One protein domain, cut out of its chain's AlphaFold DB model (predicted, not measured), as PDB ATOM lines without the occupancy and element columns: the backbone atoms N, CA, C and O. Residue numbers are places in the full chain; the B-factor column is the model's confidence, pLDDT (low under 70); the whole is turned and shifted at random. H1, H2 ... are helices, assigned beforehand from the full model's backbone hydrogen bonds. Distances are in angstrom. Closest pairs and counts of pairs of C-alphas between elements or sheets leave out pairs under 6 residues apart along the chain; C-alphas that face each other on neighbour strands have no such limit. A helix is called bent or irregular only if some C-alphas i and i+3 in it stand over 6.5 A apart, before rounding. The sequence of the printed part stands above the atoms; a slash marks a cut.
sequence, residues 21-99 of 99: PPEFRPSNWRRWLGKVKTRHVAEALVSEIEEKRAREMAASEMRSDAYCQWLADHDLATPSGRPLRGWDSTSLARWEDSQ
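What this domain is: This is residues 21 to 99 of the 99 residues of an uncharacterized protein of Rhodococcus sp. 15-649-2-2 (UniProt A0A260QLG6). One long helix, H3, makes the backbone of the shape, with the short helices H1 and H2 packed crosswise on its first part. After H3 a long loop folds back, and H4 follows, packing on H1 and standing nearly at right angles to H3. The printed part has 79 residues with four named helices, in the order H1, H2, H3, H4, and no named strand; the class is all helix. It is only just compact, close to loose, with a radius of gyration of the C-alphas of 13.9 A, and only just flat, spanning 36 by 31 by 17 A.

Where its parts are: H3, residues 51 to 73, is 32.6 A long and runs from C-alpha 51 at (122.034, 163.385, 96.926) to C-alpha 73 at (153.279, 171.600, 101.424). H1, residues 26 to 33, is 13.1 A long and irregular: C-alphas 27 and 30 are 7.7 A apart. H2, residues 38 to 46, is 11.6 A long and irregular: C-alphas 40 and 43 are 7.6 A apart. H4, residues 89 to 97, is 12.2 A long and ends with C-alpha 97 at (135.313, 180.698, 116.239).

How they stand to each other: H3 touches H1 with residues 55 to 63 alone, at a steep tilt of 60 degrees, opposite ways; the closest C-alphas, of Trp 32 and Ala 59, are 5.0 A apart. H3 touches H2 with residues 51 to 58 alone, at a steep tilt of 54 degrees, opposite ways; the closest C-alphas, of Val 41 and Ala 54, are 5.7 A apart. H1 touches H4, the closest C-alphas being those of Pro 26 and Ala 93 at 5.9 A; at 71 degrees they are only just about perpendicular. H3 and H4 are close but not clearly touching, with C-alphas of Ser 64 and Ser 89 closest at 7.8 A. H2 and H4 are apart. In H3 and H4 every O i to N i+4 pair is within hydrogen-bond range; in H2 3 of 5 are, and in H1 0 of 4, beside 4 of 5 O i to N i+3 pairs.

The domain as a whole: The two C-alphas farthest apart, of Val 46 and Gln 99, are 40.3 A apart. The printed part has no cut. The link from H3 to H4, residues 74 to 88, is long; the other two are tight. Mean pLDDT of the printed part is 93.1, and no printed residue is under 70.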
ATOM      1  N   PRO A  21     144.651 179.666 103.896       94.44
ATOM      2  CA  PRO A  21     143.799 180.230 102.863       94.44
ATOM      3  C   PRO A  21     142.318 180.188 103.258       94.44
ATOM      4  O   PRO A  21     141.828 179.134 103.684       94.44
ATOM      5  N   PRO A  22     141.563 181.292 103.090       92.88
ATOM      6  CA  PRO A  22     140.166 181.364 103.518       92.88
ATOM      7  C   PRO A  22     139.301 180.218 102.986       92.88
ATOM      8  O   PRO A  22     138.404 179.745 103.676       92.88
ATOM      9  N   GLU A  23     139.579 179.732 101.779       92.44
ATOM     10  CA  GLU A  23     138.863 178.614 101.166       92.44
ATOM     11  C   GLU A  23     139.002 177.273 101.897       92.44
ATOM     12  O   GLU A  23     138.107 176.441 101.766       92.44
ATOM     13  N   PHE A  24     140.062 177.061 102.681       93.75
ATOM     14  CA  PHE A  24     140.248 175.847 103.484       93.75
ATOM     15  C   PHE A  24     139.625 175.959 104.876       93.75
ATOM     16  O   PHE A  24     139.450 174.939 105.550       93.75
ATOM     17  N   ARG A  25     139.239 177.171 105.297       91.00
ATOM     18  CA  ARG A  25     138.634 177.400 106.611       91.00
ATOM     19  C   ARG A  25     137.298 176.655 106.749       91.00
ATOM     20  O   ARG A  25     136.532 176.592 105.776       91.00
ATOM     21  N   PRO A  26     136.992 176.088 107.931       88.31
ATOM     22  CA  PRO A  26     135.764 175.340 108.179       88.31
ATOM     23  C   PRO A  26     134.489 176.064 107.747       88.31
ATOM     24  O   PRO A  26     133.638 175.442 107.106       88.31
ATOM     25  N   SER A  27     134.378 177.369 108.005       90.00
ATOM     26  CA  SER A  27     133.214 178.183 107.621       90.00
ATOM     27  C   SER A  27     132.935 178.216 106.107       90.00
ATOM     28  O   SER A  27     131.780 178.343 105.682       90.00
ATOM     29  N   ASN A  28     133.962 178.032 105.270       91.00
ATOM     30  CA  ASN A  28     133.883 178.156 103.813       91.00
ATOM     31  C   ASN A  28     133.562 176.848 103.075       91.00
ATOM     32  O   ASN A  28     133.546 176.833 101.840       91.00
ATOM     33  N   TRP A  29     133.219 175.768 103.786       87.62
ATOM     34  CA  TRP A  29     132.876 174.473 103.175       87.62
ATOM     35  C   TRP A  29     131.788 174.581 102.089       87.62
ATOM     36  O   TRP A  29     131.847 173.891 101.074       87.62
ATOM     37  N   ARG A  30     130.829 175.511 102.222       90.38
ATOM     38  CA  ARG A  30     129.766 175.714 101.219       90.38
ATOM     39  C   ARG A  30     130.302 176.133  99.849       90.38
ATOM     40  O   ARG A  30     129.687 175.797  98.841       90.38
ATOM     41  N   ARG A  31     131.452 176.814  99.772       92.25
ATOM     42  CA  ARG A  31     132.085 177.162  98.483       92.25
ATOM     43  C   ARG A  31     132.549 175.923  97.717       92.25
ATOM     44  O   ARG A  31     132.650 175.956  96.492       92.25
ATOM     45  N   TRP A  32     132.782 174.818  98.418       94.75
ATOM     46  CA  TRP A  32     133.178 173.548  97.823       94.75
ATOM     47  C   TRP A  32     132.003 172.783  97.219       94.75
ATOM     48  O   TRP A  32     132.220 172.031  96.274       94.75
ATOM     49  N   LEU A  33     130.756 173.051  97.634       94.44
ATOM     50  CA  LEU A  33     129.561 172.447  97.022       94.44
ATOM     51  C   LEU A  33     129.479 172.699  95.508       94.44
ATOM     52  O   LEU A  33     129.062 171.815  94.758       94.44
ATOM     53  N   GLY A  34     129.917 173.879  95.053       92.81
ATOM     54  CA  GLY A  34     129.989 174.226  93.630       92.81
ATOM     55  C   GLY A  34     131.090 173.482  92.862       92.81
ATOM     56  O   GLY A  34     131.031 173.391  91.639       92.81
ATOM     57  N   LYS A  35     132.080 172.916  93.566       94.81
ATOM     58  CA  LYS A  35     133.167 172.105  92.994       94.81
ATOM     59  C   LYS A  35     132.829 170.605  92.967       94.81
ATOM     60  O   LYS A  35     133.518 169.842  92.284       94.81
ATOM     61  N   VAL A  36     131.780 170.172  93.677       95.56
ATOM     62  CA  VAL A  36     131.337 168.771  93.706       95.56
ATOM     63  C   VAL A  36     130.746 168.374  92.355       95.56
ATOM     64  O   VAL A  36     129.753 168.938  91.886       95.56
ATOM     65  N   LYS A  37     131.359 167.359  91.745       94.94
ATOM     66  CA  LYS A  37     130.931 166.732  90.492       94.94
ATOM     67  C   LYS A  37     130.285 165.384  90.795       94.94
ATOM     68  O   LYS A  37     130.596 164.778  91.815       94.94
ATOM     69  N   THR A  38     129.481 164.869  89.866       91.62
ATOM     70  CA  THR A  38     128.809 163.561  89.991       91.62
ATOM     71  C   THR A  38     129.768 162.436  90.377       91.62
ATOM     72  O   THR A  38     129.453 161.624  91.237       91.62
ATOM     73  N   ARG A  39     130.989 162.432  89.824       94.31
ATOM     74  CA  ARG A  39     132.016 161.433  90.154       94.31
ATOM     75  C   ARG A  39     132.427 161.409  91.635       94.31
ATOM     76  O   ARG A  39     132.882 160.377  92.090       94.31
ATOM     77  N   HIS A  40     132.287 162.517  92.365       93.56
ATOM     78  CA  HIS A  40     132.642 162.583  93.789       93.56
ATOM     79  C   HIS A  40     131.528 162.033  94.693       93.56
ATOM     80  O   HIS A  40     131.772 161.780  95.861       93.56
ATOM     81  N   VAL A  41     130.306 161.871  94.174       95.81
ATOM     82  CA  VAL A  41     129.150 161.370  94.940       95.81
ATOM     83  C   VAL A  41     128.631 160.031  94.420       95.81
ATOM     84  O   VAL A  41     127.713 159.472  95.004       95.81
ATOM     85  N   ALA A  42     129.204 159.499  93.336       92.88
ATOM     86  CA  ALA A  42     128.706 158.301  92.664       92.88
ATOM     87  C   ALA A  42     128.602 157.093  93.612       92.88
ATOM     88  O   ALA A  42     127.567 156.435  93.643       92.88
ATOM     89  N   GLU A  43     129.627 156.842  94.428       92.31
ATOM     90  CA  GLU A  43     129.633 155.739  95.401       92.31
ATOM     91  C   GLU A  43     128.603 155.937  96.522       92.31
ATOM     92  O   GLU A  43     127.911 154.997  96.916       92.31
ATOM     93  N   ALA A  44     128.448 157.176  96.996       91.50
ATOM     94  CA  ALA A  44     127.455 157.529  98.005       91.50
ATOM     95  C   ALA A  44     126.024 157.319  97.482       91.50
ATOM     96  O   ALA A  44     125.189 156.763  98.190       91.50
ATOM     97  N   LEU A  45     125.760 157.692  96.225       92.25
ATOM     98  CA  LEU A  45     124.464 157.479  95.576       92.25
ATOM     99  C   LEU A  45     124.162 155.989  95.359       92.25
ATOM    100  O   LEU A  45     123.031 155.564  95.570       92.25
ATOM    101  N   VAL A  46     125.165 155.185  94.982       94.81
ATOM    102  CA  VAL A  46     125.037 153.714  94.905       94.81
ATOM    103  C   VAL A  46     124.717 153.112  96.275       94.81
ATOM    104  O   VAL A  46     123.990 152.129  96.359       94.81
ATOM    105  N   SER A  47     125.214 153.733  97.343       93.50
ATOM    106  CA  SER A  47     124.933 153.359  98.733       93.50
ATOM    107  C   SER A  47     123.630 153.965  99.277       93.50
ATOM    108  O   SER A  47     123.444 154.013 100.492       93.50
ATOM    109  N   GLU A  48     122.752 154.465  98.399       94.81
ATOM    110  CA  GLU A  48     121.452 155.066  98.730       94.81
ATOM    111  C   GLU A  48     121.529 156.271  99.689       94.81
ATOM    112  O   GLU A  48     120.557 156.622 100.365       94.81
ATOM    113  N   ILE A  49     122.675 156.957  99.741       94.19
ATOM    114  CA  ILE A  49     122.786 158.236 100.442       94.19
ATOM    115  C   ILE A  49     122.070 159.300  99.610       94.19
ATOM    116  O   ILE A  49     122.318 159.454  98.415       94.19
ATOM    117  N   GLU A  50     121.195 160.063 100.263       96.44
ATOM    118  CA  GLU A  50     120.464 161.168  99.644       96.44
ATOM    119  C   GLU A  50     121.423 162.179  98.988       96.44
ATOM    120  O   GLU A  50     122.459 162.527  99.558       96.44
ATOM    121  N   GLU A  51     121.097 162.635  97.773       93.31
ATOM    122  CA  GLU A  51     122.034 163.385  96.926       93.31
ATOM    123  C   GLU A  51     122.558 164.653  97.602       93.31
ATOM    124  O   GLU A  51     123.764 164.910  97.567       93.31
ATOM    125  N   LYS A  52     121.693 165.451  98.238       95.19
ATOM    126  CA  LYS A  52     122.132 166.664  98.931       95.19
ATOM    127  C   LYS A  52     123.131 166.314 100.033       95.19
ATOM    128  O   LYS A  52     124.203 166.916 100.075       95.19
ATOM    129  N   ARG A  53     122.837 165.316 100.867       95.00
ATOM    130  CA  ARG A  53     123.755 164.832 101.905       95.00
ATOM    131  C   ARG A  53     125.068 164.311 101.319       95.00
ATOM    132  O   ARG A  53     126.129 164.654 101.834       95.00
ATOM    133  N   ALA A  54     125.021 163.544 100.231       95.88
ATOM    134  CA  ALA A  54     126.216 163.051  99.546       95.88
ATOM    135  C   ALA A  54     127.097 164.209  99.047       95.88
ATOM    136  O   ALA A  54     128.316 164.186  99.209       95.88
ATOM    137  N   ARG A  55     126.488 165.263  98.492       96.69
ATOM    138  CA  ARG A  55     127.210 166.464  98.047       96.69
ATOM    139  C   ARG A  55     127.817 167.245  99.208       96.69
ATOM    140  O   ARG A  55     128.928 167.748  99.066       96.69
ATOM    141  N   GLU A  56     127.116 167.359 100.333       95.50
ATOM    142  CA  GLU A  56     127.641 168.002 101.546       95.50
ATOM    143  C   GLU A  56     128.845 167.235 102.110       95.50
ATOM    144  O   GLU A  56     129.869 167.853 102.413       95.50
ATOM    145  N   MET A  57     128.762 165.902 102.172       94.00
ATOM    146  CA  MET A  57     129.875 165.038 102.579       94.00
ATOM    147  C   MET A  57     131.079 165.205 101.647       94.00
ATOM    148  O   MET A  57     132.155 165.570 102.116       94.00
ATOM    149  N   ALA A  58     130.876 165.074 100.333       95.56
ATOM    150  CA  ALA A  58     131.942 165.235  99.346       95.56
ATOM    151  C   ALA A  58     132.580 166.634  99.396       95.56
ATOM    152  O   ALA A  58     133.793 166.770  99.275       95.56
ATOM    153  N   ALA A  59     131.794 167.696  99.597       95.69
ATOM    154  CA  ALA A  59     132.331 169.048  99.746       95.69
ATOM    155  C   ALA A  59     133.209 169.188 101.000       95.69
ATOM    156  O   ALA A  59     134.262 169.825 100.944       95.69
ATOM    157  N   SER A  60     132.778 168.597 102.119       91.56
ATOM    158  CA  SER A  60     133.535 168.588 103.373       91.56
ATOM    159  C   SER A  60     134.842 167.801 103.238       91.56
ATOM    160  O   SER A  60     135.894 168.297 103.640       91.56
ATOM    161  N   GLU A  61     134.792 166.619 102.618       92.44
ATOM    162  CA  GLU A  61     135.958 165.771 102.342       92.44
ATOM    163  C   GLU A  61     136.955 166.478 101.424       92.44
ATOM    164  O   GLU A  61     138.097 166.684 101.818       92.44
ATOM    165  N   MET A  62     136.508 166.988 100.272       94.62
ATOM    166  CA  MET A  62     137.373 167.717  99.337       94.62
ATOM    167  C   MET A  62     138.070 168.922  99.988       94.62
ATOM    168  O   MET A  62     139.239 169.187  99.704       94.62
ATOM    169  N   ARG A  63     137.370 169.669 100.855       94.88
ATOM    170  CA  ARG A  63     137.971 170.779 101.613       94.88
ATOM    171  C   ARG A  63     138.997 170.264 102.621       94.88
ATOM    172  O   ARG A  63     140.048 170.875 102.782       94.88
ATOM    173  N   SER A  64     138.675 169.180 103.326       91.50
ATOM    174  CA  SER A  64     139.577 168.563 104.299       91.50
ATOM    175  C   SER A  64     140.852 168.051 103.632       91.50
ATOM    176  O   SER A  64     141.936 168.310 104.141       91.50
ATOM    177  N   ASP A  65     140.739 167.402 102.476       93.12
ATOM    178  CA  ASP A  65     141.881 166.906 101.706       93.12
ATOM    179  C   ASP A  65     142.766 168.051 101.218       93.12
ATOM    180  O   ASP A  65     143.986 168.001 101.360       93.12
ATOM    181  N   ALA A  66     142.159 169.124 100.706       93.75
ATOM    182  CA  ALA A  66     142.899 170.308 100.285       93.75
ATOM    183  C   ALA A  66     143.629 170.987 101.455       93.75
ATOM    184  O   ALA A  66     144.767 171.422 101.297       93.75
ATOM    185  N   TYR A  67     143.008 171.032 102.637       94.50
ATOM    186  CA  TYR A  67     143.660 171.519 103.852       94.50
ATOM    187  C   TYR A  67     144.841 170.627 104.261       94.50
ATOM    188  O   TYR A  67     145.923 171.139 104.531       94.50
ATOM    189  N   CYS A  68     144.676 169.300 104.248       93.00
ATOM    190  CA  CYS A  68     145.765 168.363 104.534       93.00
ATOM    191  C   CYS A  68     146.926 168.497 103.541       93.00
ATOM    192  O   CYS A  68     148.083 168.446 103.955       93.00
ATOM    193  N   GLN A  69     146.637 168.706 102.254       93.81
ATOM    194  CA  GLN A  69     147.670 168.955 101.250       93.81
ATOM    195  C   GLN A  69     148.409 170.265 101.531       93.81
ATOM    196  O   GLN A  69     149.634 170.273 101.545       93.81
ATOM    197  N   TRP A  70     147.682 171.347 101.830       95.44
ATOM    198  CA  TRP A  70     148.303 172.618 102.202       95.44
ATOM    199  C   TRP A  70     149.212 172.463 103.426       95.44
ATOM    200  O   TRP A  70     150.328 172.967 103.413       95.44
ATOM    201  N   LEU A  71     148.799 171.707 104.448       95.06
ATOM    202  CA  LEU A  71     149.662 171.412 105.594       95.06
ATOM    203  C   LEU A  71     150.932 170.660 105.183       95.06
ATOM    204  O   LEU A  71     152.012 170.994 105.659       95.06
ATOM    205  N   ALA A  72     150.817 169.656 104.315       93.75
ATOM    206  CA  ALA A  72     151.965 168.893 103.837       93.75
ATOM    207  C   ALA A  72     152.956 169.769 103.056       93.75
ATOM    208  O   ALA A  72     154.159 169.666 103.283       93.75
ATOM    209  N   ASP A  73     152.457 170.673 102.213       94.06
ATOM    210  CA  ASP A  73     153.279 171.600 101.424       94.06
ATOM    211  C   ASP A  73     154.050 172.611 102.298       94.06
ATOM    212  O   ASP A  73     155.009 173.222 101.831       94.06
ATOM    213  N   HIS A  74     153.637 172.782 103.557       93.31
ATOM    214  CA  HIS A  74     154.234 173.712 104.519       93.31
ATOM    215  C   HIS A  74     154.939 173.000 105.688       93.31
ATOM    216  O   HIS A  74     155.189 173.620 106.719       93.31
ATOM    217  N   ASP A  75     155.234 171.700 105.561       93.31
ATOM    218  CA  ASP A  75     155.869 170.882 106.609       93.31
ATOM    219  C   ASP A  75     155.072 170.827 107.935       93.31
ATOM    220  O   ASP A  75     155.608 170.566 109.014       93.31
ATOM    221  N   LEU A  76     153.754 171.034 107.858       94.06
ATOM    222  CA  LEU A  76     152.801 170.993 108.973       94.06
ATOM    223  C   LEU A  76     152.015 169.674 109.040       94.06
ATOM    224  O   LEU A  76     151.026 169.558 109.772       94.06
ATOM    225  N   ALA A  77     152.471 168.658 108.307       93.88
ATOM    226  CA  ALA A  77     151.956 167.299 108.364       93.88
ATOM    227  C   ALA A  77     153.065 166.288 108.701       93.88
ATOM    228  O   ALA A  77     154.236 166.465 108.379       93.88
ATOM    229  N   THR A  78     152.693 165.191 109.355       90.31
ATOM    230  CA  THR A  78     153.565 164.034 109.558       90.31
ATOM    231  C   THR A  78     153.864 163.347 108.219       90.31
ATOM    232  O   THR A  78     153.075 163.464 107.280       90.31
ATOM    233  N   PRO A  79     154.907 162.497 108.137       88.31
ATOM    234  CA  PRO A  79     155.152 161.668 106.949       88.31
ATOM    235  C   PRO A  79     153.981 160.747 106.567       88.31
ATOM    236  O   PRO A  79     153.897 160.271 105.441       88.31
ATOM    237  N   SER A  80     153.071 160.480 107.508       87.12
ATOM    238  CA  SER A  80     151.831 159.727 107.292       87.12
ATOM    239  C   SER A  80     150.647 160.591 106.831       87.12
ATOM    240  O   SER A  80     149.521 160.100 106.809       87.12
ATOM    241  N   GLY A  81     150.880 161.865 106.498       85.94
ATOM    242  CA  GLY A  81     149.868 162.800 106.000       85.94
ATOM    243  C   GLY A  81     148.903 163.320 107.068       85.94
ATOM    244  O   GLY A  81     147.839 163.832 106.731       85.94
ATOM    245  N   ARG A  82     149.223 163.166 108.360       89.81
ATOM    246  CA  ARG A  82     148.373 163.670 109.448       89.81
ATOM    247  C   ARG A  82     148.816 165.070 109.862       89.81
ATOM    248  O   ARG A  82     150.019 165.290 109.937       89.81
ATOM    249  N   PRO A  83     147.902 165.983 110.221       92.81
ATOM    250  CA  PRO A  83     148.283 167.279 110.770       92.81
ATOM    251  C   PRO A  83     149.212 167.135 111.981       92.81
ATOM    252  O   PRO A  83     149.003 166.263 112.833       92.81
ATOM    253  N   LEU A  84     150.219 168.004 112.081       93.69
ATOM    254  CA  LEU A  84     150.983 168.150 113.316       93.69
ATOM    255  C   LEU A  84     150.067 168.616 114.457       93.69
ATOM    256  O   LEU A  84     148.987 169.176 114.251       93.69
ATOM    257  N   ARG A  85     150.499 168.376 115.699       91.88
ATOM    258  CA  ARG A  85     149.726 168.754 116.888       91.88
ATOM    259  C   ARG A  85     149.399 170.249 116.851       91.88
ATOM    260  O   ARG A  85     150.306 171.070 116.772       91.88
ATOM    261  N   GLY A  86     148.115 170.578 116.984       93.00
ATOM    262  CA  GLY A  86     147.632 171.958 116.962       93.00
ATOM    263  C   GLY A  86     147.265 172.481 115.576       93.00
ATOM    264  O   GLY A  86     146.751 173.583 115.516       93.00
ATOM    265  N   TRP A  87     147.458 171.699 114.508       95.06
ATOM    266  CA  TRP A  87     147.051 172.028 113.134       95.06
ATOM    267  C   TRP A  87     145.875 171.184 112.627       95.06
ATOM    268  O   TRP A  87     145.519 171.240 111.453       95.06
ATOM    269  N   ASP A  88     145.249 170.377 113.483       93.38
ATOM    270  CA  ASP A  88     144.072 169.612 113.079       93.38
ATOM    271  C   ASP A  88     142.850 170.510 112.814       93.38
ATOM    272  O   ASP A  88     142.763 171.660 113.255       93.38
ATOM    273  N   SER A  89     141.878 169.967 112.079       90.19
ATOM    274  CA  SER A  89     140.655 170.684 111.707       90.19
ATOM    275  C   SER A  89     139.854 171.196 112.914       90.19
ATOM    276  O   SER A  89     139.118 172.170 112.776       90.19
ATOM    277  N   THR A  90     139.964 170.563 114.089       92.50
ATOM    278  CA  THR A  90     139.285 171.022 115.311       92.50
ATOM    279  C   THR A  90     139.992 172.234 115.907       92.50
ATOM    280  O   THR A  90     139.321 173.182 116.312       92.50
ATOM    281  N   SER A  91     141.325 172.238 115.943       95.50
ATOM    282  CA  SER A  91     142.111 173.411 116.327       95.50
ATOM    283  C   SER A  91     141.849 174.595 115.398       95.50
ATOM    284  O   SER A  91     141.601 175.690 115.897       95.50
ATOM    285  N   LEU A  92     141.809 174.367 114.080       94.50
ATOM    286  CA  LEU A  92     141.485 175.411 113.105       94.50
ATOM    287  C   LEU A  92     140.071 175.977 113.317       94.50
ATOM    288  O   LEU A  92     139.896 177.191 113.325       94.50
ATOM    289  N   ALA A  93     139.068 175.118 113.537       93.69
ATOM    290  CA  ALA A  93     137.696 175.560 113.799       93.69
ATOM    291  C   ALA A  93     137.584 176.397 115.082       93.69
ATOM    292  O   ALA A  93     136.967 177.453 115.074       93.69
ATOM    293  N   ARG A  94     138.234 175.968 116.171       95.62
ATOM    294  CA  ARG A  94     138.241 176.722 117.436       95.62
ATOM    295  C   ARG A  94     138.918 178.078 117.307       95.62
ATOM    296  O   ARG A  94     138.476 179.031 117.936       95.62
ATOM    297  N   TRP A  95     140.007 178.142 116.546       95.69
ATOM    298  CA  TRP A  95     140.661 179.409 116.256       95.69
ATOM    299  C   TRP A  95     139.733 180.327 115.456       95.69
ATOM    300  O   TRP A  95     139.582 181.481 115.848       95.69
ATOM    301  N   GLU A  96     139.074 179.814 114.410       93.88
ATOM    302  CA  GLU A  96     138.129 180.581 113.586       93.88
ATOM    303  C   GLU A  96     136.946 181.109 114.413       93.88
ATOM    304  O   GLU A  96     136.596 182.275 114.279       93.88
ATOM    305  N   ASP A  97     136.393 180.298 115.321       94.44
ATOM    306  CA  ASP A  97     135.313 180.698 116.239       94.44
ATOM    307  C   ASP A  97     135.747 181.751 117.280       94.44
ATOM    308  O   ASP A  97     134.900 182.373 117.922       94.44
ATOM    309  N   SER A  98     137.057 181.916 117.496       92.81
ATOM    310  CA  SER A  98     137.624 182.868 118.462       92.81
ATOM    311  C   SER A  98     138.063 184.205 117.852       92.81
ATOM    312  O   SER A  98     138.489 185.081 118.608       92.81
ATOM    313  N   GLN A  99     137.991 184.340 116.521       85.31
ATOM    314  CA  GLN A  99     138.230 185.598 115.801       85.31
ATOM    315  C   GLN A  99     137.020 186.532 115.903       85.31
ATOM    316  O   GLN A  99     137.243 187.755 116.038       85.31
TER     317      GLN A  99